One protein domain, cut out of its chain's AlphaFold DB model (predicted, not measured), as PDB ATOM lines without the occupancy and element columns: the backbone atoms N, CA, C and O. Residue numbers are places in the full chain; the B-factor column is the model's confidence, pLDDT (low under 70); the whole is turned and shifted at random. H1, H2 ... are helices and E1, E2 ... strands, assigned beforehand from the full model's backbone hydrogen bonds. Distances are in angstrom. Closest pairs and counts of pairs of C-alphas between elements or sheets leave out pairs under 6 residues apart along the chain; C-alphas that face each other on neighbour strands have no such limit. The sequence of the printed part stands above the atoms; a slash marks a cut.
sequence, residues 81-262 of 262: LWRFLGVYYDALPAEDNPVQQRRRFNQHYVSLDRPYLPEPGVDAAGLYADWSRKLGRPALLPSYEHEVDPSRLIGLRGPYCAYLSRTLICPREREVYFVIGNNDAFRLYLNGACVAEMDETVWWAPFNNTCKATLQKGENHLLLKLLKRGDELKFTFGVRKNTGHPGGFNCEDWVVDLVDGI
ATOM      1  N   LEU A  81      -4.425 -39.185   2.565       93.81
ATOM      2  CA  LEU A  81      -3.248 -39.432   1.727       93.81
ATOM      3  C   LEU A  81      -2.652 -38.125   1.195       93.81
ATOM      4  O   LEU A  81      -3.237 -37.455   0.350       93.81
ATOM      5  N   TRP A  82      -1.467 -37.764   1.686       97.25
ATOM      6  CA  TRP A  82      -0.750 -36.568   1.242       97.25
ATOM      7  C   TRP A  82       0.420 -36.935   0.336       97.25
ATOM      8  O   TRP A  82       1.324 -37.664   0.735       97.25
ATOM      9  N   ARG A  83       0.445 -36.393  -0.877       97.31
ATOM     10  CA  ARG A  83       1.604 -36.451  -1.771       97.31
ATOM     11  C   ARG A  83       2.641 -35.433  -1.301       97.31
ATOM     12  O   ARG A  83       2.334 -34.252  -1.163       97.31
ATOM     13  N   PHE A  84       3.863 -35.880  -1.057       97.81
ATOM     14  CA  PHE A  84       4.990 -35.033  -0.690       97.81
ATOM     15  C   PHE A  84       5.607 -34.397  -1.941       97.81
ATOM     16  O   PHE A  84       5.981 -35.100  -2.879       97.81
ATOM     17  N   LEU A  85       5.713 -33.066  -1.945       98.19
ATOM     18  CA  LEU A  85       6.161 -32.281  -3.100       98.19
ATOM     19  C   LEU A  85       7.577 -31.727  -2.940       98.19
ATOM     20  O   LEU A  85       8.185 -31.285  -3.914       98.19
ATOM     21  N   GLY A  86       8.122 -31.767  -1.725       96.88
ATOM     22  CA  GLY A  86       9.505 -31.413  -1.460       96.88
ATOM     23  C   GLY A  86       9.716 -30.620  -0.186       96.88
ATOM     24  O   GLY A  86       8.781 -30.261   0.531       96.88
ATOM     25  N   VAL A  87      10.995 -30.365   0.063       96.44
ATOM     26  CA  VAL A  87      11.525 -29.618   1.202       96.44
ATOM     27  C   VAL A  87      12.456 -28.533   0.701       96.44
ATOM     28  O   VAL A  87      13.277 -28.769  -0.185       96.44
ATOM     29  N   TYR A  88      12.314 -27.349   1.278       97.00
ATOM     30  CA  TYR A  88      12.977 -26.136   0.832       97.00
ATOM     31  C   TYR A  88      13.435 -25.325   2.032       97.00
ATOM     32  O   TYR A  88      12.836 -25.380   3.106       97.00
ATOM     33  N   TYR A  89      14.512 -24.582   1.850       95.88
ATOM     34  CA  TYR A  89      15.075 -23.709   2.862       95.88
ATOM     35  C   TYR A  89      16.026 -22.722   2.198       95.88
ATOM     36  O   TYR A  89      16.484 -22.927   1.072       95.88
ATOM     37  N   ASP A  90      16.357 -21.674   2.934       94.88
ATOM     38  CA  ASP A  90      17.360 -20.700   2.558       94.88
ATOM     39  C   ASP A  90      18.665 -20.983   3.292       94.88
ATOM     40  O   ASP A  90      18.713 -21.101   4.520       94.88
ATOM     41  N   ALA A  91      19.745 -21.091   2.519       91.62
ATOM     42  CA  ALA A  91      21.093 -21.238   3.060       91.62
ATOM     43  C   ALA A  91      21.591 -19.944   3.725       91.62
ATOM     44  O   ALA A  91      22.470 -19.995   4.582       91.62
ATOM     45  N   LEU A  92      21.035 -18.794   3.329       91.94
ATOM     46  CA  LEU A  92      21.365 -17.480   3.866       91.94
ATOM     47  C   LEU A  92      20.108 -16.807   4.436       91.94
ATOM     48  O   LEU A  92      19.020 -16.993   3.891       91.94
ATOM     49  N   PRO A  93      20.245 -16.026   5.517       91.56
ATOM     50  CA  PRO A  93      19.127 -15.306   6.111       91.56
ATOM     51  C   PRO A  93      18.676 -14.112   5.271       91.56
ATOM     52  O   PRO A  93      19.411 -13.641   4.402       91.56
ATOM     53  N   ALA A  94      17.504 -13.569   5.605       88.50
ATOM     54  CA  ALA A  94      17.035 -12.308   5.033       88.50
ATOM     55  C   ALA A  94      18.017 -11.161   5.349       88.50
ATOM     56  O   ALA A  94      18.490 -11.035   6.485       88.50
ATOM     57  N   GLU A  95      18.357 -10.347   4.344       89.50
ATOM     58  CA  GLU A  95      19.358  -9.267   4.446       89.50
ATOM     59  C   GLU A  95      18.998  -8.222   5.508       89.50
ATOM     60  O   GLU A  95      19.866  -7.729   6.228       89.50
ATOM     61  N   ASP A  96      17.708  -7.955   5.660       92.00
ATOM     62  CA  ASP A  96      17.120  -6.972   6.564       92.00
ATOM     63  C   ASP A  96      16.863  -7.502   7.986       92.00
ATOM     64  O   ASP A  96      16.439  -6.744   8.859       92.00
ATOM     65  N   ASN A  97      17.152  -8.780   8.265       89.88
ATOM     66  CA  ASN A  97      16.937  -9.378   9.580       89.88
ATOM     67  C   ASN A  97      18.254  -9.505  10.374       89.88
ATOM     68  O   ASN A  97      18.929 -10.541  10.310       89.88
ATOM     69  N   PRO A  98      18.629  -8.507  11.202       92.12
ATOM     70  CA  PRO A  98      19.920  -8.498  11.891       92.12
ATOM     71  C   PRO A  98      20.087  -9.659  12.881       92.12
ATOM     72  O   PRO A  98      21.212 -10.087  13.149       92.12
ATOM     73  N   VAL A  99      18.990 -10.195  13.428       89.94
ATOM     74  CA  VAL A  99      19.027 -11.351  14.337       89.94
ATOM     75  C   VAL A  99      19.391 -12.615  13.568       89.94
ATOM     76  O   VAL A  99      20.258 -13.374  14.008       89.94
ATOM     77  N   GLN A 100      18.764 -12.833  12.412       90.62
ATOM     78  CA  GLN A 100      19.081 -13.971  11.560       90.62
ATOM     79  C   GLN A 100      20.488 -13.856  10.961       90.62
ATOM     80  O   GLN A 100      21.213 -14.851  10.968       90.62
ATOM     81  N   GLN A 101      20.920 -12.658  10.543       92.38
ATOM     82  CA  GLN A 101      22.268 -12.402  10.010       92.38
ATOM     83  C   GLN A 101      23.384 -12.846  10.966       92.38
ATOM     84  O   GLN A 101      24.360 -13.468  10.543       92.38
ATOM     85  N   ARG A 102      23.216 -12.629  12.279       91.12
ATOM     86  CA  ARG A 102      24.168 -13.099  13.310       91.12
ATOM     87  C   ARG A 102      24.313 -14.625  13.368       91.12
ATOM     88  O   ARG A 102      25.279 -15.115  13.941       91.12
ATOM     89  N   ARG A 103      23.361 -15.378  12.810       89.06
ATOM     90  CA  ARG A 103      23.306 -16.848  12.845       89.06
ATOM     91  C   ARG A 103      23.602 -17.496  11.488       89.06
ATOM     92  O   ARG A 103      23.464 -18.710  11.387       89.06
ATOM     93  N   ARG A 104      24.011 -16.721  10.469       89.56
ATOM     94  CA  ARG A 104      24.063 -17.140   9.047       89.56
ATOM     95  C   ARG A 104      24.874 -18.402   8.741       89.56
ATOM     96  O   ARG A 104      24.693 -18.988   7.686       89.56
ATOM     97  N   PHE A 105      25.770 -18.804   9.641       87.44
ATOM     98  CA  PHE A 105      26.599 -20.007   9.507       87.44
ATOM     99  C   PHE A 105      26.168 -21.165  10.424       87.44
ATOM    100  O   PHE A 105      26.822 -22.201  10.434       87.44
ATOM    101  N   ASN A 106      25.090 -20.998  11.198       85.69
ATOM    102  CA  ASN A 106      24.697 -21.929  12.260       85.69
ATOM    103  C   ASN A 106      23.434 -22.734  11.929       85.69
ATOM    104  O   ASN A 106      23.230 -23.797  12.506       85.69
ATOM    105  N   GLN A 107      22.561 -22.231  11.054       86.12
ATOM    106  CA  GLN A 107      21.293 -22.885  10.725       86.12
ATOM    107  C   GLN A 107      20.754 -22.434   9.368       86.12
ATOM    108  O   GLN A 107      21.207 -21.438   8.811       86.12
ATOM    109  N   HIS A 108      19.781 -23.181   8.852       91.50
ATOM    110  CA  HIS A 108      18.996 -22.797   7.680       91.50
ATOM    111  C   HIS A 108      17.873 -21.837   8.077       91.50
ATOM    112  O   HIS A 108      17.553 -21.687   9.261       91.50
ATOM    113  N   TYR A 109      17.271 -21.199   7.080       93.88
ATOM    114  CA  TYR A 109      16.205 -20.224   7.271       93.88
ATOM    115  C   TYR A 109      14.994 -20.582   6.439       93.88
ATOM    116  O   TYR A 109      15.109 -21.172   5.368       93.88
ATOM    117  N   VAL A 110      13.825 -20.234   6.962       95.56
ATOM    118  CA  VAL A 110      12.555 -20.450   6.283       95.56
ATOM    119  C   VAL A 110      11.629 -19.278   6.519       95.56
ATOM    120  O   VAL A 110      11.663 -18.662   7.586       95.56
ATOM    121  N   SER A 111      10.803 -18.985   5.523       94.75
ATOM    122  CA  SER A 111       9.794 -17.935   5.587       94.75
ATOM    123  C   SER A 111       8.486 -18.423   4.978       94.75
ATOM    124  O   SER A 111       8.486 -19.100   3.946       94.75
ATOM    125  N   LEU A 112       7.368 -18.083   5.624       96.88
ATOM    126  CA  LEU A 112       6.043 -18.369   5.088       96.88
ATOM    127  C   LEU A 112       5.775 -17.519   3.840       96.88
ATOM    128  O   LEU A 112       5.178 -18.001   2.877       96.88
ATOM    129  N   ASP A 113       6.297 -16.297   3.806       95.25
ATOM    130  CA  ASP A 113       6.125 -15.364   2.694       95.25
ATOM    131  C   ASP A 113       6.962 -15.725   1.475       95.25
ATOM    132  O   ASP A 113       6.605 -15.361   0.357       95.25
ATOM    133  N   ARG A 114       8.052 -16.480   1.651       94.88
ATOM    134  CA  ARG A 114       8.887 -16.905   0.527       94.88
ATOM    135  C   ARG A 114       8.197 -18.003  -0.290       94.88
ATOM    136  O   ARG A 114       8.035 -19.110   0.231       94.88
ATOM    137  N   PRO A 115       7.857 -17.781  -1.571       94.50
ATOM    138  CA  PRO A 115       7.311 -18.831  -2.421       94.50
ATOM    139  C   PRO A 115       8.453 -19.730  -2.921       94.50
ATOM    140  O   PRO A 115       9.115 -19.424  -3.911       94.50
ATOM    141  N   TYR A 116       8.728 -20.838  -2.223       97.44
ATOM    142  CA  TYR A 116       9.740 -21.810  -2.673       97.44
ATOM    143  C   TYR A 116       9.265 -22.636  -3.877       97.44
ATOM    144  O   TYR A 116      10.079 -23.180  -4.621       97.44
ATOM    145  N   LEU A 117       7.948 -22.708  -4.063       97.69
ATOM    146  CA  LEU A 117       7.260 -23.227  -5.237       97.69
ATOM    147  C   LEU A 117       6.268 -22.169  -5.751       97.69
ATOM    148  O   LEU A 117       5.876 -21.292  -4.977       97.69
ATOM    149  N   PRO A 118       5.845 -22.229  -7.030       96.31
ATOM    150  CA  PRO A 118       4.820 -21.335  -7.563       96.31
ATOM    151  C   PRO A 118       3.461 -21.623  -6.906       96.31
ATOM    152  O   PRO A 118       2.712 -22.493  -7.339       96.31
ATOM    153  N   GLU A 119       3.149 -20.909  -5.828       95.75
ATOM    154  CA  GLU A 119       1.887 -21.028  -5.098       95.75
ATOM    155  C   GLU A 119       0.784 -20.179  -5.759       95.75
ATOM    156  O   GLU A 119       1.045 -19.033  -6.127       95.75
ATOM    157  N   PRO A 120      -0.457 -20.683  -5.894       94.38
ATOM    158  CA  PRO A 120      -0.926 -22.043  -5.591       94.38
ATOM    159  C   PRO A 120      -0.726 -23.045  -6.748       94.38
ATOM    160  O   PRO A 120      -1.006 -24.231  -6.583       94.38
ATOM    161  N   GLY A 121      -0.290 -22.581  -7.922       94.06
ATOM    162  CA  GLY A 121      -0.217 -23.346  -9.174       94.06
ATOM    163  C   GLY A 121       0.992 -24.275  -9.300       94.06
ATOM    164  O   GLY A 121       1.700 -24.221 -10.304       94.06
ATOM    165  N   VAL A 122       1.249 -25.110  -8.292       96.44
ATOM    166  CA  VAL A 122       2.370 -26.059  -8.318       96.44
ATOM    167  C   VAL A 122       2.062 -27.240  -9.245       96.44
ATOM    168  O   VAL A 122       0.938 -27.742  -9.262       96.44
ATOM    169  N   ASP A 123       3.070 -27.755  -9.955       97.38
ATOM    170  CA  ASP A 123       2.966 -29.053 -10.637       97.38
ATOM    171  C   ASP A 123       3.085 -30.194  -9.615       97.38
ATOM    172  O   ASP A 123       4.138 -30.808  -9.425       97.38
ATOM    173  N   ALA A 124       1.993 -30.437  -8.890       97.06
ATOM    174  CA  ALA A 124       1.953 -31.440  -7.832       97.06
ATOM    175  C   ALA A 124       2.230 -32.856  -8.365       97.06
ATOM    176  O   ALA A 124       2.896 -33.643  -7.695       97.06
ATOM    177  N   ALA A 125       1.743 -33.180  -9.567       96.19
ATOM    178  CA  ALA A 125       1.911 -34.498 -10.169       96.19
ATOM    179  C   ALA A 125       3.371 -34.751 -10.571       96.19
ATOM    180  O   ALA A 125       3.935 -35.785 -10.201       96.19
ATOM    181  N   GLY A 126       4.003 -33.794 -11.260       97.81
ATOM    182  CA  GLY A 126       5.413 -33.883 -11.634       97.81
ATOM    183  C   GLY A 126       6.330 -33.950 -10.414       97.81
ATOM    184  O   GLY A 126       7.181 -34.838 -10.328       97.81
ATOM    185  N   LEU A 127       6.105 -33.088  -9.415       98.12
ATOM    186  CA  LEU A 127       6.882 -33.092  -8.170       98.12
ATOM    187  C   LEU A 127       6.728 -34.407  -7.396       98.12
ATOM    188  O   LEU A 127       7.726 -34.964  -6.934       98.12
ATOM    189  N   TYR A 128       5.507 -34.936  -7.282       97.38
ATOM    190  CA  TYR A 128       5.262 -36.229  -6.645       97.38
ATOM    191  C   TYR A 128       5.983 -37.374  -7.370       97.38
ATOM    192  O   TYR A 128       6.629 -38.202  -6.718       97.38
ATOM    193  N   ALA A 129       5.924 -37.420  -8.704       97.38
ATOM    194  CA  ALA A 129       6.616 -38.434  -9.499       97.38
ATOM    195  C   ALA A 129       8.142 -38.346  -9.321       97.38
ATOM    196  O   ALA A 129       8.816 -39.358  -9.096       97.38
ATOM    197  N   ASP A 130       8.687 -37.130  -9.339       97.81
ATOM    198  CA  ASP A 130      10.111 -36.880  -9.140       97.81
ATOM    199  C   ASP A 130      10.598 -37.294  -7.755       97.81
ATOM    200  O   ASP A 130      11.639 -37.949  -7.635       97.81
ATOM    201  N   TRP A 131       9.861 -36.944  -6.702       96.69
ATOM    202  CA  TRP A 131      10.204 -37.356  -5.344       96.69
ATOM    203  C   TRP A 131      10.028 -38.851  -5.131       96.69
ATOM    204  O   TRP A 131      10.883 -39.464  -4.496       96.69
ATOM    205  N   SER A 132       8.996 -39.459  -5.715       95.94
ATOM    206  CA  SER A 132       8.799 -40.908  -5.637       95.94
ATOM    207  C   SER A 132       9.977 -41.659  -6.263       95.94
ATOM    208  O   SER A 132      10.511 -42.607  -5.685       95.94
ATOM    209  N   ARG A 133      10.466 -41.171  -7.410       96.81
ATOM    210  CA  ARG A 133      11.673 -41.689  -8.065       96.81
ATOM    211  C   ARG A 133      12.922 -41.505  -7.202       96.81
ATOM    212  O   ARG A 133      13.684 -42.455  -7.049       96.81
ATOM    213  N   LYS A 134      13.132 -40.320  -6.617       94.81
ATOM    214  CA  LYS A 134      14.285 -40.040  -5.732       94.81
ATOM    215  C   LYS A 134      14.281 -40.904  -4.468       94.81
ATOM    216  O   LYS A 134      15.343 -41.311  -4.013       94.81
ATOM    217  N   LEU A 135      13.103 -41.179  -3.909       92.88
ATOM    218  CA  LEU A 135      12.935 -42.001  -2.711       92.88
ATOM    219  C   LEU A 135      12.948 -43.512  -3.004       92.88
ATOM    220  O   LEU A 135      13.045 -44.301  -2.068       92.88
ATOM    221  N   GLY A 136      12.815 -43.925  -4.271       94.19
ATOM    222  CA  GLY A 136      12.680 -45.334  -4.663       94.19
ATOM    223  C   GLY A 136      11.360 -45.982  -4.222       94.19
ATOM    224  O   GLY A 136      11.230 -47.204  -4.244       94.19
ATOM    225  N   ARG A 137      10.389 -45.174  -3.786       92.56
ATOM    226  CA  ARG A 137       9.062 -45.576  -3.296       92.56
ATOM    227  C   ARG A 137       8.090 -44.403  -3.449       92.56
ATOM    228  O   ARG A 137       8.564 -43.269  -3.507       92.56
ATOM    229  N   PRO A 138       6.764 -44.626  -3.453       92.81
ATOM    230  CA  PRO A 138       5.790 -43.536  -3.476       92.81
ATOM    231  C   PRO A 138       6.094 -42.467  -2.417       92.81
ATOM    232  O   PRO A 138       6.227 -42.784  -1.233       92.81
ATOM    233  N   ALA A 139       6.187 -41.202  -2.833       95.50
ATOM    234  CA  ALA A 139       6.355 -40.040  -1.959       95.50
ATOM    235  C   ALA A 139       5.021 -39.686  -1.281       95.50
ATOM    236  O   ALA A 139       4.508 -38.577  -1.406       95.50
ATOM    237  N   LEU A 140       4.407 -40.679  -0.642       93.75
ATOM    238  CA  LEU A 140       3.069 -40.618  -0.078       93.75
ATOM    239  C   LEU A 140       3.154 -40.684   1.443       93.75
ATOM    240  O   LEU A 140       3.860 -41.523   2.004       93.75
ATOM    241  N   LEU A 141       2.412 -39.805   2.102       94.00
ATOM    242  CA  LEU A 141       2.360 -39.671   3.543       94.00
ATOM    243  C   LEU A 141       0.943 -39.990   4.043       94.00
ATOM    244  O   LEU A 141       0.039 -39.163   3.900       94.00
ATOM    245  N   PRO A 142       0.736 -41.178   4.640       92.06
ATOM    246  CA  PRO A 142      -0.516 -41.517   5.299       92.06
ATOM    247  C   PRO A 142      -0.680 -40.726   6.599       92.06
ATOM    248  O   PRO A 142       0.143 -40.819   7.514       92.06
ATOM    249  N   SER A 143      -1.781 -39.990   6.688       91.62
ATOM    250  CA  SER A 143      -2.165 -39.163   7.822       91.62
ATOM    251  C   SER A 143      -3.007 -39.961   8.812       91.62
ATOM    252  O   SER A 143      -4.240 -39.900   8.821       91.62
ATOM    253  N   TYR A 144      -2.322 -40.790   9.599       84.38
ATOM    254  CA  TYR A 144      -2.922 -41.526  10.711       84.38
ATOM    255  C   TYR A 144      -3.325 -40.543  11.819       84.38
ATOM    256  O   TYR A 144      -2.557 -39.638  12.129       84.38
ATOM    257  N   GLU A 145      -4.535 -40.686  12.369       85.38
ATOM    258  CA  GLU A 145      -5.094 -39.760  13.378       85.38
ATOM    259  C   GLU A 145      -5.016 -38.275  12.972       85.38
ATOM    260  O   GLU A 145      -4.855 -37.389  13.807       85.38
ATOM    261  N   HIS A 146      -5.158 -37.994  11.671       91.69
ATOM    262  CA  HIS A 146      -5.092 -36.650  11.085       91.69
ATOM    263  C   HIS A 146      -3.709 -35.983  11.117       91.69
ATOM    264  O   HIS A 146      -3.592 -34.843  10.672       91.69
ATOM    265  N   GLU A 147      -2.657 -36.658  11.581       94.69
ATOM    266  CA  GLU A 147      -1.299 -36.111  11.637       94.69
ATOM    267  C   GLU A 147      -0.655 -36.043  10.248       94.69
ATOM    268  O   GLU A 147      -0.693 -37.006   9.486       94.69
ATOM    269  N   VAL A 148      -0.046 -34.913   9.905       95.62
ATOM    270  CA  VAL A 148       0.762 -34.747   8.693       95.62
ATOM    271  C   VAL A 148       2.207 -34.567   9.134       95.62
ATOM    272  O   VAL A 148       2.628 -33.472   9.496       95.62
ATOM    273  N   ASP A 149       2.957 -35.665   9.109       93.81
ATOM    274  CA  ASP A 149       4.345 -35.732   9.562       93.81
ATOM    275  C   ASP A 149       5.328 -36.022   8.406       93.81
ATOM    276  O   ASP A 149       5.623 -37.183   8.100       93.81
ATOM    277  N   PRO A 150       5.883 -34.983   7.751       93.25
ATOM    278  CA  PRO A 150       6.889 -35.153   6.706       93.25
ATOM    279  C   PRO A 150       8.127 -35.952   7.143       93.25
ATOM    280  O   PRO A 150       8.772 -36.559   6.287       93.25
ATOM    281  N   SER A 151       8.459 -36.002   8.443       89.94
ATOM    282  CA  SER A 151       9.666 -36.682   8.947       89.94
ATOM    283  C   SER A 151       9.662 -38.197   8.699       89.94
ATOM    284  O   SER A 151      10.717 -38.820   8.605       89.94
ATOM    285  N   ARG A 152       8.486 -38.794   8.459       89.00
ATOM    286  CA  ARG A 152       8.356 -40.205   8.038       89.00
ATOM    287  C   ARG A 152       8.961 -40.480   6.658       89.00
ATOM    288  O   ARG A 152       9.258 -41.631   6.321       89.00
ATOM    289  N   LEU A 153       9.123 -39.436   5.846       88.81
ATOM    290  CA  LEU A 153       9.742 -39.499   4.523       88.81
ATOM    291  C   LEU A 153      11.134 -38.865   4.497       88.81
ATOM    292  O   LEU A 153      11.976 -39.318   3.721       88.81
ATOM    293  N   ILE A 154      11.383 -37.848   5.328       85.31
ATOM    294  CA  ILE A 154      12.617 -37.053   5.302       85.31
ATOM    295  C   ILE A 154      13.386 -37.142   6.626       85.31
ATOM    296  O   ILE A 154      12.827 -36.978   7.702       85.31
ATOM    297  N   GLY A 155      14.708 -37.308   6.552       84.38
ATOM    298  CA  GLY A 155      15.605 -37.295   7.719       84.38
ATOM    299  C   GLY A 155      16.215 -35.924   8.035       84.38
ATOM    300  O   GLY A 155      17.280 -35.859   8.648       84.38
ATOM    301  N   LEU A 156      15.614 -34.830   7.550       85.94
ATOM    302  CA  LEU A 156      16.197 -33.492   7.670       85.94
ATOM    303  C   LEU A 156      16.095 -32.944   9.095       85.94
ATOM    304  O   LEU A 156      15.046 -33.002   9.738       85.94
ATOM    305  N   ARG A 157      17.194 -32.343   9.555       89.31
ATOM    306  CA  ARG A 157      17.271 -31.589  10.811       89.31
ATOM    307  C   ARG A 157      17.376 -30.095  10.521       89.31
ATOM    308  O   ARG A 157      17.825 -29.694   9.453       89.31
ATOM    309  N   GLY A 158      17.009 -29.289  11.513       91.38
ATOM    310  CA  GLY A 158      16.988 -27.832  11.402       91.38
ATOM    311  C   GLY A 158      15.726 -27.297  10.717       91.38
ATOM    312  O   GLY A 158      14.755 -28.051  10.557       91.38
ATOM    313  N   PRO A 159      15.722 -25.995  10.380       94.88
ATOM    314  CA  PRO A 159      14.562 -25.358   9.780       94.88
ATOM    315  C   PRO A 159      14.327 -25.762   8.322       94.88
ATOM    316  O   PRO A 159      15.265 -25.776   7.527       94.88
ATOM    317  N   TYR A 160      13.077 -26.058   7.963       96.12
ATOM    318  CA  TYR A 160      12.669 -26.343   6.583       96.12
ATOM    319  C   TYR A 160      11.207 -25.965   6.317       96.12
ATOM    320  O   TYR A 160      10.392 -25.844   7.229       96.12
ATOM    321  N   CYS A 161      10.892 -25.760   5.043       97.75
ATOM    322  CA  CYS A 161       9.549 -25.613   4.510       97.75
ATOM    323  C   CYS A 161       9.208 -26.881   3.725       97.75
ATOM    324  O   CYS A 161       9.959 -27.253   2.827       97.75
ATOM    325  N   ALA A 162       8.098 -27.543   4.038       97.94
ATOM    326  CA  ALA A 162       7.610 -28.709   3.310       97.94
ATOM    327  C   ALA A 162       6.344 -28.357   2.525       97.94
ATOM    328  O   ALA A 162       5.463 -27.675   3.047       97.94
ATOM    329  N   TYR A 163       6.243 -28.853   1.291       98.62
ATOM    330  CA  TYR A 163       5.015 -28.775   0.499       98.62
ATOM    331  C   TYR A 163       4.399 -30.156   0.347       98.62
ATOM    332  O   TYR A 163       5.096 -31.133   0.055       98.62
ATOM    333  N   LEU A 164       3.084 -30.223   0.520       98.50
ATOM    334  CA  LEU A 164       2.289 -31.423   0.321       98.50
ATOM    335  C   LEU A 164       1.025 -31.084  -0.466       98.50
ATOM    336  O   LEU A 164       0.490 -29.985  -0.342       98.50
ATOM    337  N   SER A 165       0.511 -32.037  -1.232       98.31
ATOM    338  CA  SER A 165      -0.803 -31.927  -1.870       98.31
ATOM    339  C   SER A 165      -1.690 -33.109  -1.533       98.31
ATOM    340  O   SER A 165      -1.192 -34.213  -1.322       98.31
ATOM    341  N   ARG A 166      -3.001 -32.900  -1.552       97.44
ATOM    342  CA  ARG A 166      -4.002 -33.950  -1.352       97.44
ATOM    343  C   ARG A 166      -5.212 -33.673  -2.234       97.44
ATOM    344  O   ARG A 166      -5.647 -32.526  -2.308       97.44
ATOM    345  N   THR A 167      -5.761 -34.698  -2.876       97.50
ATOM    346  CA  THR A 167      -7.000 -34.580  -3.656       97.50
ATOM    347  C   THR A 167      -8.139 -35.235  -2.890       97.50
ATOM    348  O   THR A 167      -8.155 -36.451  -2.729       97.50
ATOM    349  N   LEU A 168      -9.097 -34.428  -2.435       97.44
ATOM    350  CA  LEU A 168     -10.320 -34.887  -1.783       97.44
ATOM    351  C   LEU A 168     -11.446 -35.010  -2.809       97.44
ATOM    352  O   LEU A 168     -11.905 -34.007  -3.354       97.44
ATOM    353  N   ILE A 169     -11.949 -36.216  -3.027       97.69
ATOM    354  CA  ILE A 169     -13.131 -36.467  -3.845       97.69
ATOM    355  C   ILE A 169     -14.357 -36.428  -2.932       97.69
ATOM    356  O   ILE A 169     -14.494 -37.210  -1.985       97.69
ATOM    357  N   CYS A 170     -15.253 -35.481  -3.199       97.94
ATOM    358  CA  CYS A 170     -16.444 -35.241  -2.400       97.94
ATOM    359  C   CYS A 170     -17.710 -35.664  -3.169       97.94
ATOM    360  O   CYS A 170     -17.915 -35.223  -4.302       97.94
ATOM    361  N   PRO A 171     -18.612 -36.472  -2.578       97.25
ATOM    362  CA  PRO A 171     -19.776 -37.006  -3.296       97.25
ATOM    363  C   PRO A 171     -20.811 -35.934  -3.674       97.25
ATOM    364  O   PRO A 171     -21.617 -36.121  -4.589       97.25
ATOM    365  N   ARG A 172     -20.801 -34.802  -2.965       98.00
ATOM    366  CA  ARG A 172     -21.700 -33.665  -3.169       98.00
ATOM    367  C   ARG A 172     -21.036 -32.380  -2.707       98.00
ATOM    368  O   ARG A 172     -20.181 -32.421  -1.826       98.00
ATOM    369  N   GLU A 173     -21.476 -31.256  -3.250       98.38
ATOM    370  CA  GLU A 173     -21.068 -29.957  -2.726       98.38
ATOM    371  C   GLU A 173     -21.563 -29.784  -1.281       98.38
ATOM    372  O   GLU A 173     -22.687 -30.186  -0.952       98.38
ATOM    373  N   ARG A 174     -20.709 -29.245  -0.403       98.19
ATOM    374  CA  ARG A 174     -21.045 -28.978   1.004       98.19
ATOM    375  C   ARG A 174     -20.067 -28.015   1.667       98.19
ATOM    376  O   ARG A 174     -18.868 -28.049   1.396       98.19
ATOM    377  N   GLU A 175     -20.583 -27.229   2.608       98.31
ATOM    378  CA  GLU A 175     -19.761 -26.501   3.577       98.31
ATOM    379  C   GLU A 175     -19.236 -27.481   4.641       98.31
ATOM    380  O   GLU A 175     -19.948 -28.381   5.100       98.31
ATOM    381  N   VAL A 176     -17.975 -27.316   5.025       98.50
ATOM    382  CA  VAL A 176     -17.282 -28.105   6.049       98.50
ATOM    383  C   VAL A 176     -16.448 -27.184   6.932       98.50
ATOM    384  O   VAL A 176     -16.158 -26.045   6.561       98.50
ATOM    385  N   TYR A 177     -16.031 -27.689   8.088       98.44
ATOM    386  CA  TYR A 177     -14.929 -27.097   8.837       98.44
ATOM    387  C   TYR A 177     -13.642 -27.844   8.514       98.44
ATOM    388  O   TYR A 177     -13.568 -29.065   8.673       98.44
ATOM    389  N   PHE A 178     -12.609 -27.109   8.127       98.19
ATOM    390  CA  PHE A 178     -11.244 -27.576   8.298       98.19
ATOM    391  C   PHE A 178     -10.829 -27.288   9.733       98.19
ATOM    392  O   PHE A 178     -10.979 -26.170  10.232       98.19
ATOM    393  N   VAL A 179     -10.357 -28.326  10.414       97.56
ATOM    394  CA  VAL A 179      -9.823 -28.237  11.771       97.56
ATOM    395  C   VAL A 179      -8.341 -28.561  11.718       97.56
ATOM    396  O   VAL A 179      -7.936 -29.581  11.152       97.56
ATOM    397  N   ILE A 180      -7.541 -27.637  12.235       98.12
ATOM    398  CA  ILE A 180      -6.102 -27.602  12.038       98.12
ATOM    399  C   ILE A 180      -5.428 -27.493  13.400       98.12
ATOM    400  O   ILE A 180      -5.718 -26.596  14.190       98.12
ATOM    401  N   GLY A 181      -4.499 -28.404  13.655       97.75
ATOM    402  CA  GLY A 181      -3.538 -28.268  14.739       97.75
ATOM    403  C   GLY A 181      -2.178 -27.951  14.155       97.75
ATOM    404  O   GLY A 181      -1.784 -28.550  13.160       97.75
ATOM    405  N   ASN A 182      -1.461 -27.015  14.756       97.88
ATOM    406  CA  ASN A 182      -0.136 -26.591  14.319       97.88
ATOM    407  C   ASN A 182       0.691 -26.174  15.538       97.88
ATOM    408  O   ASN A 182       0.145 -25.637  16.499       97.88
ATOM    409  N   ASN A 183       1.999 -26.411  15.507       97.62
ATOM    410  CA  ASN A 183       2.951 -25.776  16.428       97.62
ATOM    411  C   ASN A 183       3.788 -24.681  15.757       97.62
ATOM    412  O   ASN A 183       4.553 -23.984  16.422       97.62
ATOM    413  N   ASP A 184       3.673 -24.559  14.441       97.44
ATOM    414  CA  ASP A 184       4.438 -23.629  13.632       97.44
ATOM    415  C   ASP A 184       3.588 -23.146  12.443       97.44
ATOM    416  O   ASP A 184       2.402 -23.482  12.333       97.44
ATOM    417  N   ALA A 185       4.179 -22.338  11.568       98.00
ATOM    418  CA  ALA A 185       3.464 -21.670  10.501       98.00
ATOM    419  C   ALA A 185       2.988 -22.629   9.403       98.00
ATOM    420  O   ALA A 185       3.669 -23.594   9.037       98.00
ATOM    421  N   PHE A 186       1.829 -22.319   8.828       98.56
ATOM    422  CA  PHE A 186       1.278 -23.051   7.698       98.56
ATOM    423  C   PHE A 186       0.492 -22.138   6.758       98.56
ATOM    424  O   PHE A 186      -0.022 -21.093   7.154       98.56
ATOM    425  N   ARG A 187       0.346 -22.589   5.512       98.75
ATOM    426  CA  ARG A 187      -0.584 -22.024   4.533       98.75
ATOM    427  C   ARG A 187      -1.280 -23.155   3.788       98.75
ATOM    428  O   ARG A 187      -0.621 -24.070   3.296       98.75
ATOM    429  N   LEU A 188      -2.606 -23.101   3.728       98.75
ATOM    430  CA  LEU A 188      -3.455 -24.099   3.093       98.75
ATOM    431  C   LEU A 188      -4.275 -23.450   1.982       98.75
ATOM    432  O   LEU A 188      -5.044 -22.515   2.213       98.75
ATOM    433  N   TYR A 189      -4.157 -24.012   0.788       98.81
ATOM    434  CA  TYR A 189      -4.972 -23.662  -0.361       98.81
ATOM    435  C   TYR A 189      -5.986 -24.763  -0.651       98.81
ATOM    436  O   TYR A 189      -5.670 -25.944  -0.521       98.81
ATOM    437  N   LEU A 190      -7.174 -24.369  -1.100       98.81
ATOM    438  CA  LEU A 190      -8.212 -25.240  -1.642       98.81
ATOM    439  C   LEU A 190      -8.601 -24.714  -3.022       98.81
ATOM    440  O   LEU A 190      -9.020 -23.565  -3.149       98.81
ATOM    441  N   ASN A 191      -8.460 -25.548  -4.053       98.31
ATOM    442  CA  ASN A 191      -8.809 -25.213  -5.440       98.31
ATOM    443  C   ASN A 191      -8.195 -23.876  -5.907       98.31
ATOM    444  O   ASN A 191      -8.838 -23.080  -6.585       98.31
ATOM    445  N   GLY A 192      -6.949 -23.611  -5.501       97.88
ATOM    446  CA  GLY A 192      -6.220 -22.387  -5.843       97.88
ATOM    447  C   GLY A 192      -6.515 -21.168  -4.959       97.88
ATOM    448  O   GLY A 192      -5.827 -20.163  -5.083       97.88
ATOM    449  N   ALA A 193      -7.476 -21.224  -4.037       98.25
ATOM    450  CA  ALA A 193      -7.724 -20.140  -3.086       98.25
ATOM    451  C   ALA A 193      -7.024 -20.416  -1.749       98.25
ATOM    452  O   ALA A 193      -7.127 -21.525  -1.228       98.25
ATOM    453  N   CYS A 194      -6.334 -19.427  -1.170       98.19
ATOM    454  CA  CYS A 194      -5.826 -19.536   0.202       98.19
ATOM    455  C   CYS A 194      -7.018 -19.516   1.171       98.19
ATOM    456  O   CYS A 194      -7.762 -18.537   1.204       98.19
ATOM    457  N   VAL A 195      -7.228 -20.605   1.916       98.38
ATOM    458  CA  VAL A 195      -8.384 -20.775   2.820       98.38
ATOM    459  C   VAL A 195      -8.012 -20.734   4.296       98.38
ATOM    460  O   VAL A 195      -8.885 -20.540   5.141       98.38
ATOM    461  N   ALA A 196      -6.738 -20.940   4.622       98.12
ATOM    462  CA  ALA A 196      -6.222 -20.792   5.973       98.12
ATOM    463  C   ALA A 196      -4.723 -20.504   5.934       98.12
ATOM    464  O   ALA A 196      -3.978 -21.120   5.171       98.12
ATOM    465  N   GLU A 197      -4.286 -19.599   6.796       98.25
ATOM    466  CA  GLU A 197      -2.891 -19.228   6.950       98.25
ATOM    467  C   GLU A 197      -2.653 -18.797   8.388       98.25
ATOM    468  O   GLU A 197      -3.483 -18.098   8.972       98.25
ATOM    469  N   MET A 198      -1.524 -19.214   8.945       97.88
ATOM    470  CA  MET A 198      -1.076 -18.731  10.236       97.88
ATOM    471  C   MET A 198       0.445 -18.701  10.263       97.88
ATOM    472  O   MET A 198       1.081 -19.717   9.980       97.88
ATOM    473  N   ASP A 199       1.026 -17.555  10.621       97.31
ATOM    474  CA  ASP A 199       2.459 -17.427  10.892       97.31
ATOM    475  C   ASP A 199       2.702 -17.236  12.390       97.31
ATOM    476  O   ASP A 199       2.820 -16.123  12.897       97.31
ATOM    477  N   GLU A 200       2.767 -18.351  13.111       94.88
ATOM    478  CA  GLU A 200       3.028 -18.356  14.547       94.88
ATOM    479  C   GLU A 200       3.875 -19.565  14.951       94.88
ATOM    480  O   GLU A 200       3.962 -20.550  14.220       94.88
ATOM    481  N   THR A 201       4.489 -19.501  16.133       95.19
ATOM    482  CA  THR A 201       5.101 -20.658  16.794       95.19
ATOM    483  C   THR A 201       4.465 -20.806  18.166       95.19
ATOM    484  O   THR A 201       4.656 -19.961  19.041       95.19
ATOM    485  N   VAL A 202       3.690 -21.872  18.340       94.88
ATOM    486  CA  VAL A 202       2.833 -22.092  19.509       94.88
ATOM    487  C   VAL A 202       2.919 -23.535  19.987       94.88
ATOM    488  O   VAL A 202       3.443 -24.416  19.306       94.88
ATOM    489  N   TRP A 203       2.388 -23.800  21.179       95.50
ATOM    490  CA  TRP A 203       2.158 -25.175  21.600       95.50
ATOM    491  C   TRP A 203       1.136 -25.835  20.681       95.50
ATOM    492  O   TRP A 203       0.098 -25.256  20.364       95.50
ATOM    493  N   TRP A 204       1.429 -27.068  20.275       95.94
ATOM    494  CA  TRP A 204       0.485 -27.844  19.492       95.94
ATOM    495  C   TRP A 204      -0.782 -28.130  20.308       95.94
ATOM    496  O   TRP A 204      -0.706 -28.682  21.407       95.94
ATOM    497  N   ALA A 205      -1.935 -27.827  19.718       93.81
ATOM    498  CA  ALA A 205      -3.213 -28.431  20.064       93.81
ATOM    499  C   ALA A 205      -3.945 -28.822  18.767       93.81
ATOM    500  O   ALA A 205      -3.797 -28.132  17.756       93.81
ATOM    501  N   PRO A 206      -4.760 -29.891  18.770       85.50
ATOM    502  CA  PRO A 206      -5.384 -30.440  17.558       85.50
ATOM    503  C   PRO A 206      -6.346 -29.478  16.837       85.50
ATOM    504  O   PRO A 206      -6.698 -29.727  15.685       85.50
ATOM    505  N   PHE A 207      -6.772 -28.399  17.503       91.75
ATOM    506  CA  PHE A 207      -7.760 -27.435  17.014       91.75
ATOM    507  C   PHE A 207      -7.313 -25.978  17.206       91.75
ATOM    508  O   PHE A 207      -8.154 -25.110  17.429       91.75
ATOM    509  N   ASN A 208      -6.002 -25.708  17.166       95.38
ATOM    510  CA  ASN A 208      -5.476 -24.339  17.260       95.38
ATOM    511  C   ASN A 208      -6.111 -23.406  16.222       95.38
ATOM    512  O   ASN A 208      -6.355 -22.237  16.501       95.38
ATOM    513  N   ASN A 209      -6.418 -23.943  15.042       97.25
ATOM    514  CA  ASN A 209      -6.982 -23.202  13.935       97.25
ATOM    515  C   ASN A 209      -8.211 -23.917  13.360       97.25
ATOM    516  O   ASN A 209      -8.308 -25.146  13.327       97.25
ATOM    517  N   THR A 210      -9.166 -23.133  12.870       97.06
ATOM    518  CA  THR A 210     -10.302 -23.645  12.106       97.06
ATOM    519  C   THR A 210     -10.710 -22.647  11.036       97.06
ATOM    520  O   THR A 210     -10.648 -21.437  11.249       97.06
ATOM    521  N   CYS A 211     -11.151 -23.147   9.888       97.06
ATOM    522  CA  CYS A 211     -11.803 -22.324   8.883       97.06
ATOM    523  C   CYS A 211     -12.981 -23.070   8.261       97.06
ATOM    524  O   CYS A 211     -13.034 -24.302   8.244       97.06
ATOM    525  N   LYS A 212     -13.950 -22.307   7.756       97.75
ATOM    526  CA  LYS A 212     -15.008 -22.849   6.910       97.75
ATOM    527  C   LYS A 212     -14.504 -22.937   5.481       97.75
ATOM    528  O   LYS A 212     -13.850 -22.017   4.998       97.75
ATOM    529  N   ALA A 213     -14.850 -24.022   4.808       98.06
ATOM    530  CA  ALA A 213     -14.533 -24.224   3.406       98.06
ATOM    531  C   ALA A 213     -15.709 -24.886   2.692       98.06
ATOM    532  O   ALA A 213     -16.472 -25.639   3.299       98.06
ATOM    533  N   THR A 214     -15.825 -24.637   1.392       98.50
ATOM    534  CA  THR A 214     -16.811 -25.302   0.541       98.50
ATOM    535  C   THR A 214     -16.098 -26.325  -0.322       98.50
ATOM    536  O   THR A 214     -15.287 -25.969  -1.174       98.50
ATOM    537  N   LEU A 215     -16.405 -27.600  -0.095       98.69
ATOM    538  CA  LEU A 215     -15.988 -28.670  -0.989       98.69
ATOM    539  C   LEU A 215     -16.971 -28.733  -2.151       98.69
ATOM    540  O   LEU A 215     -18.178 -28.816  -1.928       98.69
ATOM    541  N   GLN A 216     -16.454 -28.724  -3.372       98.56
ATOM    542  CA  GLN A 216     -17.219 -28.958  -4.592       98.56
ATOM    543  C   GLN A 216     -17.518 -30.453  -4.734       98.56
ATOM    544  O   GLN A 216     -16.801 -31.289  -4.185       98.56
ATOM    545  N   LYS A 217     -18.560 -30.817  -5.486       98.44
ATOM    546  CA  LYS A 217     -18.739 -32.215  -5.902       98.44
ATOM    547  C   LYS A 217     -17.578 -32.630  -6.817       98.44
ATOM    548  O   LYS A 217     -17.261 -31.904  -7.751       98.44
ATOM    549  N   GLY A 218     -17.029 -33.824  -6.607       98.25
ATOM    550  CA  GLY A 218     -15.862 -34.317  -7.337       98.25
ATOM    551  C   GLY A 218     -14.561 -33.916  -6.649       98.25
ATOM    552  O   GLY A 218     -14.501 -33.872  -5.418       98.25
ATOM    553  N   GLU A 219     -13.520 -33.669  -7.434       98.06
ATOM    554  CA  GLU A 219     -12.176 -33.394  -6.931       98.06
ATOM    555  C   GLU A 219     -12.053 -32.012  -6.282       98.06
ATOM    556  O   GLU A 219     -12.568 -31.007  -6.767       98.06
ATOM    557  N   ASN A 220     -11.336 -31.973  -5.163       98.56
ATOM    558  CA  ASN A 220     -10.944 -30.767  -4.455       98.56
ATOM    559  C   ASN A 220      -9.453 -30.867  -4.143       98.56
ATOM    560  O   ASN A 220      -9.022 -31.771  -3.424       98.56
ATOM    561  N   HIS A 221      -8.663 -29.947  -4.678       98.38
ATOM    562  CA  HIS A 221      -7.211 -29.991  -4.583       98.38
ATOM    563  C   HIS A 221      -6.725 -29.119  -3.435       98.38
ATOM    564  O   HIS A 221      -6.920 -27.901  -3.429       98.38
ATOM    565  N   LEU A 222      -6.065 -29.758  -2.477       98.62
ATOM    566  CA  LEU A 222      -5.372 -29.100  -1.387       98.62
ATOM    567  C   LEU A 222      -3.893 -28.946  -1.724       98.62
ATOM    568  O   LEU A 222      -3.245 -29.909  -2.143       98.62
ATOM    569  N   LEU A 223      -3.354 -27.760  -1.457       98.69
ATOM    570  CA  LEU A 223      -1.917 -27.513  -1.375       98.69
ATOM    571  C   LEU A 223      -1.607 -26.999   0.024       98.69
ATOM    572  O   LEU A 223      -2.168 -25.999   0.466       98.69
ATOM    573  N   LEU A 224      -0.706 -27.684   0.711       98.69
ATOM    574  CA  LEU A 224      -0.287 -27.373   2.064       98.69
ATOM    575  C   LEU A 224       1.193 -27.004   2.063       98.69
ATOM    576  O   LEU A 224       2.035 -27.772   1.600       98.69
ATOM    577  N   LYS A 225       1.493 -25.844   2.635       98.69
ATOM    578  CA  LYS A 225       2.836 -25.392   2.972       98.69
ATOM    579  C   LYS A 225       2.992 -25.435   4.484       98.69
ATOM    580  O   LYS A 225       2.207 -24.809   5.192       98.69
ATOM    581  N   LEU A 226       3.997 -26.153   4.964       98.25
ATOM    582  CA  LEU A 226       4.334 -26.266   6.379       98.25
ATOM    583  C   LEU A 226       5.717 -25.695   6.622       98.25
ATOM    584  O   LEU A 226       6.660 -26.048   5.916       98.25
ATOM    585  N   LEU A 227       5.857 -24.869   7.648       97.69
ATOM    586  CA  LEU A 227       7.154 -24.448   8.149       97.69
ATOM    587  C   LEU A 227       7.510 -25.240   9.393       97.69
ATOM    588  O   LEU A 227       6.673 -25.504  10.243       97.69
ATOM    589  N   LYS A 228       8.792 -25.541   9.521       96.19
ATOM    590  CA  LYS A 228       9.417 -25.981  10.755       96.19
ATOM    591  C   LYS A 228      10.567 -25.032  11.039       96.19
ATOM    592  O   LYS A 228      11.577 -25.077  10.346       96.19
ATOM    593  N   ARG A 229      10.418 -24.165  12.031       94.06
ATOM    594  CA  ARG A 229      11.457 -23.262  12.552       94.06
ATOM    595  C   ARG A 229      12.080 -23.819  13.829       94.06
ATOM    596  O   ARG A 229      13.265 -23.602  14.064       94.06
ATOM    597  N   GLY A 230      11.285 -24.536  14.628       90.56
ATOM    598  CA  GLY A 230      11.717 -25.215  15.853       90.56
ATOM    599  C   GLY A 230      12.248 -26.636  15.632       90.56
ATOM    600  O   GLY A 230      12.476 -27.073  14.502       90.56
ATOM    601  N   ASP A 231      12.431 -27.379  16.727       90.25
ATOM    602  CA  ASP A 231      12.945 -28.756  16.702       90.25
ATOM    603  C   ASP A 231      11.918 -29.786  16.217       90.25
ATOM    604  O   ASP A 231      12.298 -30.736  15.531       90.25
ATOM    605  N   GLU A 232      10.631 -29.559  16.479       92.00
ATOM    606  CA  GLU A 232       9.522 -30.426  16.073       92.00
ATOM    607  C   GLU A 232       8.608 -29.725  15.064       92.00
ATOM    608  O   GLU A 232       8.407 -28.514  15.135       92.00
ATOM    609  N   LEU A 233       8.007 -30.503  14.165       94.69
ATOM    610  CA  LEU A 233       6.875 -30.087  13.340       94.69
ATOM    611  C   LEU A 233       5.684 -30.960  13.721       94.69
ATOM    612  O   LEU A 233       5.743 -32.172  13.542       94.69
ATOM    613  N   LYS A 234       4.622 -30.351  14.246       96.56
ATOM    614  CA  LYS A 234       3.362 -31.025  14.556       96.56
ATOM    615  C   LYS A 234       2.246 -30.315  13.831       96.56
ATOM    616  O   LYS A 234       1.918 -29.174  14.153       96.56
ATOM    617  N   PHE A 235       1.665 -31.014  12.868       97.62
ATOM    618  CA  PHE A 235       0.530 -30.527  12.111       97.62
ATOM    619  C   PHE A 235      -0.543 -31.606  12.025       97.62
ATOM    620  O   PHE A 235      -0.239 -32.763  11.739       97.62
ATOM    621  N   THR A 236      -1.796 -31.231  12.253       97.44
ATOM    622  CA  THR A 236      -2.953 -32.107  12.071       97.44
ATOM    623  C   THR A 236      -3.981 -31.439  11.178       97.44
ATOM    624  O   THR A 236      -4.265 -30.259  11.354       97.44
ATOM    625  N   PHE A 237      -4.571 -32.196  10.255       97.50
ATOM    626  CA  PHE A 237      -5.636 -31.722   9.377       97.50
ATOM    627  C   PHE A 237      -6.811 -32.690   9.366       97.50
ATOM    628  O   PHE A 237      -6.701 -33.841   8.932       97.50
ATOM    629  N   GLY A 238      -7.966 -32.189   9.782       95.88
ATOM    630  CA  GLY A 238      -9.213 -32.929   9.739       95.88
ATOM    631  C   GLY A 238     -10.340 -32.131   9.094       95.88
ATOM    632  O   GLY A 238     -10.288 -30.906   8.986       95.88
ATOM    633  N   VAL A 239     -11.378 -32.853   8.676       96.69
ATOM    634  CA  VAL A 239     -12.571 -32.275   8.052       96.69
ATOM    635  C   VAL A 239     -13.783 -32.655   8.889       96.69
ATOM    636  O   VAL A 239     -14.102 -33.839   9.020       96.69
ATOM    637  N   ARG A 240     -14.461 -31.663   9.464       96.94
ATOM    638  CA  ARG A 240     -15.717 -31.848  10.200       96.94
ATOM    639  C   ARG A 240     -16.901 -31.356   9.385       96.94
ATOM    640  O   ARG A 240     -16.771 -30.463   8.546       96.94
ATOM    641  N   LYS A 241     -18.058 -31.971   9.618       97.62
ATOM    642  CA  LYS A 241     -19.326 -31.532   9.039       97.62
ATOM    643  C   LYS A 241     -19.604 -30.099   9.474       97.62
ATOM    644  O   LYS A 241     -19.096 -29.634  10.485       97.62
ATOM    645  N   ASN A 242     -20.442 -29.418   8.715       97.44
ATOM    646  CA  ASN A 242     -21.025 -28.165   9.142       97.44
ATOM    647  C   ASN A 242     -22.536 -28.276   8.954       97.44
ATOM    648  O   ASN A 242     -23.063 -28.082   7.861       97.44
ATOM    649  N   THR A 243     -23.212 -28.708  10.014       96.00
ATOM    650  CA  THR A 243     -24.665 -28.900  10.055       96.00
ATOM    651  C   THR A 243     -25.393 -27.670  10.597       96.00
ATOM    652  O   THR A 243     -26.618 -27.670  10.682       96.00
ATOM    653  N   GLY A 244     -24.647 -26.612  10.936       94.25
ATOM    654  CA  GLY A 244     -25.174 -25.421  11.596       94.25
ATOM    655  C   GLY A 244     -25.363 -25.610  13.102       94.25
ATOM    656  O   GLY A 244     -26.139 -24.874  13.711       94.25
ATOM    657  N   HIS A 245     -24.684 -26.588  13.713       94.81
ATOM    658  CA  HIS A 245     -24.821 -26.851  15.139       94.81
ATOM    659  C   HIS A 245     -24.392 -25.622  15.977       94.81
ATOM    660  O   HIS A 245     -23.314 -25.071  15.731       94.81
ATOM    661  N   PRO A 246     -25.155 -25.198  17.010       92.19
ATOM    662  CA  PRO A 246     -24.845 -23.989  17.789       92.19
ATOM    663  C   PRO A 246     -23.469 -23.997  18.471       92.19
ATOM    664  O   PRO A 246     -22.845 -22.956  18.628       92.19
ATOM    665  N   GLY A 247     -22.980 -25.178  18.855       91.44
ATOM    666  CA  GLY A 247     -21.633 -25.370  19.415       91.44
ATOM    667  C   GLY A 247     -20.482 -25.277  18.401       91.44
ATOM    668  O   GLY A 247     -19.326 -25.490  18.769       91.44
ATOM    669  N   GLY A 248     -20.781 -24.986  17.129       93.44
ATOM    670  CA  GLY A 248     -19.802 -24.877  16.050       93.44
ATOM    671  C   GLY A 248     -19.035 -26.178  15.808       93.44
ATOM    672  O   GLY A 248     -19.485 -27.263  16.177       93.44
ATOM    673  N   PHE A 249     -17.841 -26.059  15.222       93.25
ATOM    674  CA  PHE A 249     -17.007 -27.198  14.821       93.25
ATOM    675  C   PHE A 249     -16.730 -28.201  15.953       93.25
ATOM    676  O   PHE A 249     -16.565 -29.387  15.675       93.25
ATOM    677  N   ASN A 250     -16.693 -27.764  17.219       93.25
ATOM    678  CA  ASN A 250     -16.413 -28.625  18.373       93.25
ATOM    679  C   ASN A 250     -17.471 -29.717  18.579       93.25
ATOM    680  O   ASN A 250     -17.135 -30.794  19.067       93.25
ATOM    681  N   CYS A 251     -18.712 -29.450  18.175       94.44
ATOM    682  CA  CYS A 251     -19.841 -30.370  18.306       94.44
ATOM    683  C   CYS A 251     -20.189 -31.094  17.001       94.44
ATOM    684  O   CYS A 251     -21.145 -31.862  16.971       94.44
ATOM    685  N   GLU A 252     -19.456 -30.830  15.922       96.12
ATOM    686  CA  GLU A 252     -19.699 -31.453  14.626       96.12
ATOM    687  C   GLU A 252     -18.936 -32.775  14.502       96.12
ATOM    688  O   GLU A 252     -17.779 -32.888  14.920       96.12
ATOM    689  N   ASP A 253     -19.566 -33.761  13.865       95.19
ATOM    690  CA  ASP A 253     -18.910 -35.023  13.529       95.19
ATOM    691  C   ASP A 253     -17.843 -34.845  12.442       95.19
ATOM    692  O   ASP A 253     -17.881 -33.923  11.624       95.19
ATOM    693  N   TRP A 254     -16.950 -35.827  12.341       93.94
ATOM    694  CA  TRP A 254     -16.047 -35.976  11.205       93.94
ATOM    695  C   TRP A 254     -16.794 -36.261   9.898       93.94
ATOM    696  O   TRP A 254     -17.812 -36.963   9.858       93.94
ATOM    697  N   VAL A 255     -16.252 -35.744   8.798       94.25
ATOM    698  CA  VAL A 255     -16.659 -36.141   7.452       94.25
ATOM    699  C   VAL A 255     -15.934 -37.435   7.089       94.25
ATOM    700  O   VAL A 255     -14.712 -37.454   6.978       94.25
ATOM    701  N   VAL A 256     -16.691 -38.517   6.908       91.50
ATOM    702  CA  VAL A 256     -16.143 -39.871   6.689       91.50
ATOM    703  C   VAL A 256     -16.387 -40.410   5.279       91.50
ATOM    704  O   VAL A 256     -15.739 -41.355   4.860       91.50
ATOM    705  N   ASP A 257     -17.291 -39.800   4.523       92.75
ATOM    706  CA  ASP A 257     -17.678 -40.187   3.159       92.75
ATOM    707  C   ASP A 257     -16.828 -39.498   2.071       92.75
ATOM    708  O   ASP A 257     -17.260 -39.389   0.926       92.75
ATOM    709  N   LEU A 258     -15.645 -38.987   2.431       94.50
ATOM    710  CA  LEU A 258     -14.648 -38.502   1.472       94.50
ATOM    711  C   LEU A 258     -13.810 -39.665   0.938       94.50
ATOM    712  O   LEU A 258     -13.633 -40.687   1.603       94.50
ATOM    713  N   VAL A 259     -13.257 -39.467  -0.251       94.00
ATOM    714  CA  VAL A 259     -12.332 -40.393  -0.905       94.00
ATOM    715  C   VAL A 259     -11.059 -39.618  -1.250       94.00
ATOM    716  O   VAL A 259     -11.139 -38.462  -1.654       94.00
ATOM    717  N   ASP A 260      -9.890 -40.218  -1.059       92.75
ATOM    718  CA  ASP A 260      -8.610 -39.647  -1.483       92.75
ATOM    719  C   ASP A 260      -8.227 -40.144  -2.879       92.75
ATOM    720  O   ASP A 260      -8.200 -41.350  -3.110       92.75
ATOM    721  N   GLY A 261      -7.894 -39.231  -3.792       90.06
ATOM    722  CA  GLY A 261      -7.258 -39.590  -5.065       90.06
ATOM    723  C   GLY A 261      -5.751 -39.796  -4.885       90.06
ATOM    724  O   GLY A 261      -5.099 -38.950  -4.260       90.06
ATOM    725  N   ILE A 262      -5.201 -40.898  -5.413       80.38
ATOM    726  CA  ILE A 262      -3.769 -41.255  -5.298       80.38
ATOM    727  C   ILE A 262      -2.945 -40.725  -6.450       80.38
ATOM    728  O   ILE A 262      -3.413 -40.670  -7.603       80.38
TER     729      ILE A 262
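Overview. This is residues 81 to 262 of the 262 residues of an uncharacterized protein of Chloroflexi bacterium (UniProt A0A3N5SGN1). Two strongly twisted sheets lie partly face to face as a sandwich: a larger sheet of E1, E2, E3, E5, E6, E8 and E10, and a smaller one of E7, E4 and E9 that covers only part of it. The helix H2 crosses over E1 on the other side of the larger sheet, the short H3 sits outside the smaller sheet, and at one end the chain loops far out through H1. The printed part has 182 residues with three named helices and ten named strands, in the order E1 H1 H2 E2 E3 E4 E5 E6 E7 E8 E9 H3 E10; its class is mixed, helices and strands. The larger sheet is branched, its neighbour pairs antiparallel, and the smaller runs E7 - E4 - E9, antiparallel. The whole is compact, with a radius of gyration of the C-alphas of 16.9 A and spans of 52 by 38 by 26 A.

Arrangement. In the larger sheet, E3, residues 160 to 170, has three neighbours. E8, residues 218 to 228, lies on one side of it along residues 160 to 170, antiparallel at 162 degrees, with N 164 and O 224 2.9 A apart. On the other side are E1, residues 81 to 88, beside residues 160 to 166, where N 85 and O 163 are 2.8 A apart, and E10, residues 259 to 261, beside residues 167 to 169, where N 169 and O 259 are 2.8 A apart. E1 pairs also with the edge strand E2, residues 140 to 143, N 82 and O 141 being 3.0 A apart. E5, residues 186 to 190, is antiparallel to E8, with N 187 and O 225 2.9 A apart. It forms a hairpin with the edge strand E6, residues 193 to 198, where N 188 and O 196 are 2.8 A apart. In the smaller sheet, E4, residues 174 to 182, is the inner strand. N 178 and O 211 of E7, residues 209 to 215, are 2.8 A apart, and N 179 and O 238 of E9, residues 235 to 241, are 2.9 A apart. The facing parts of this sandwich, two sheets face to face, are 9.8 A centre to centre, with best planes 14 degrees apart. H2, residues 124 to 135, is on the larger sheet at a height of 7.5 A, over E1 and across the strands at 77 degrees to E1 on the local plane; their closest C-alphas, Leu 85 and Leu 127, are 5.2 A apart. H3, residues 248 to 251, is on the smaller sheet at a height of 8.9 A; its closest C-alpha to E4 is Phe 249, 6.3 A from that of Tyr 177. H1, residues 98 to 101, is on neither sheet. Every O i to N i+4 pair of H2 is within hydrogen-bond range; H1 and H3 are too short for one.

Along the chain. E3 runs 31.7 A from C-alpha 160 at (12.669, -26.343, 6.583), and E8 32.2 A. E4 is 24.9 A long, E1 21.0 A, E9 20.1 A, E7 18.3 A and H2 16.1 A. E1 begins at C-alpha 81, (-3.248, -39.432, 1.727), and E10 ends at C-alpha 261, (-7.258, -39.590, -5.065).

Size, cuts and confidence. The C-alphas farthest apart, of Arg 102 and Arg 172, are 52.9 A apart, while the first and last printed, of Leu 81 and Ile 262, are 7.3 A apart. The links H1 to H2 and E2 to E3 are long, with 22 and 16 residues. The printed part has no cut. Its mean pLDDT is 95.0, and no printed residue is under 70.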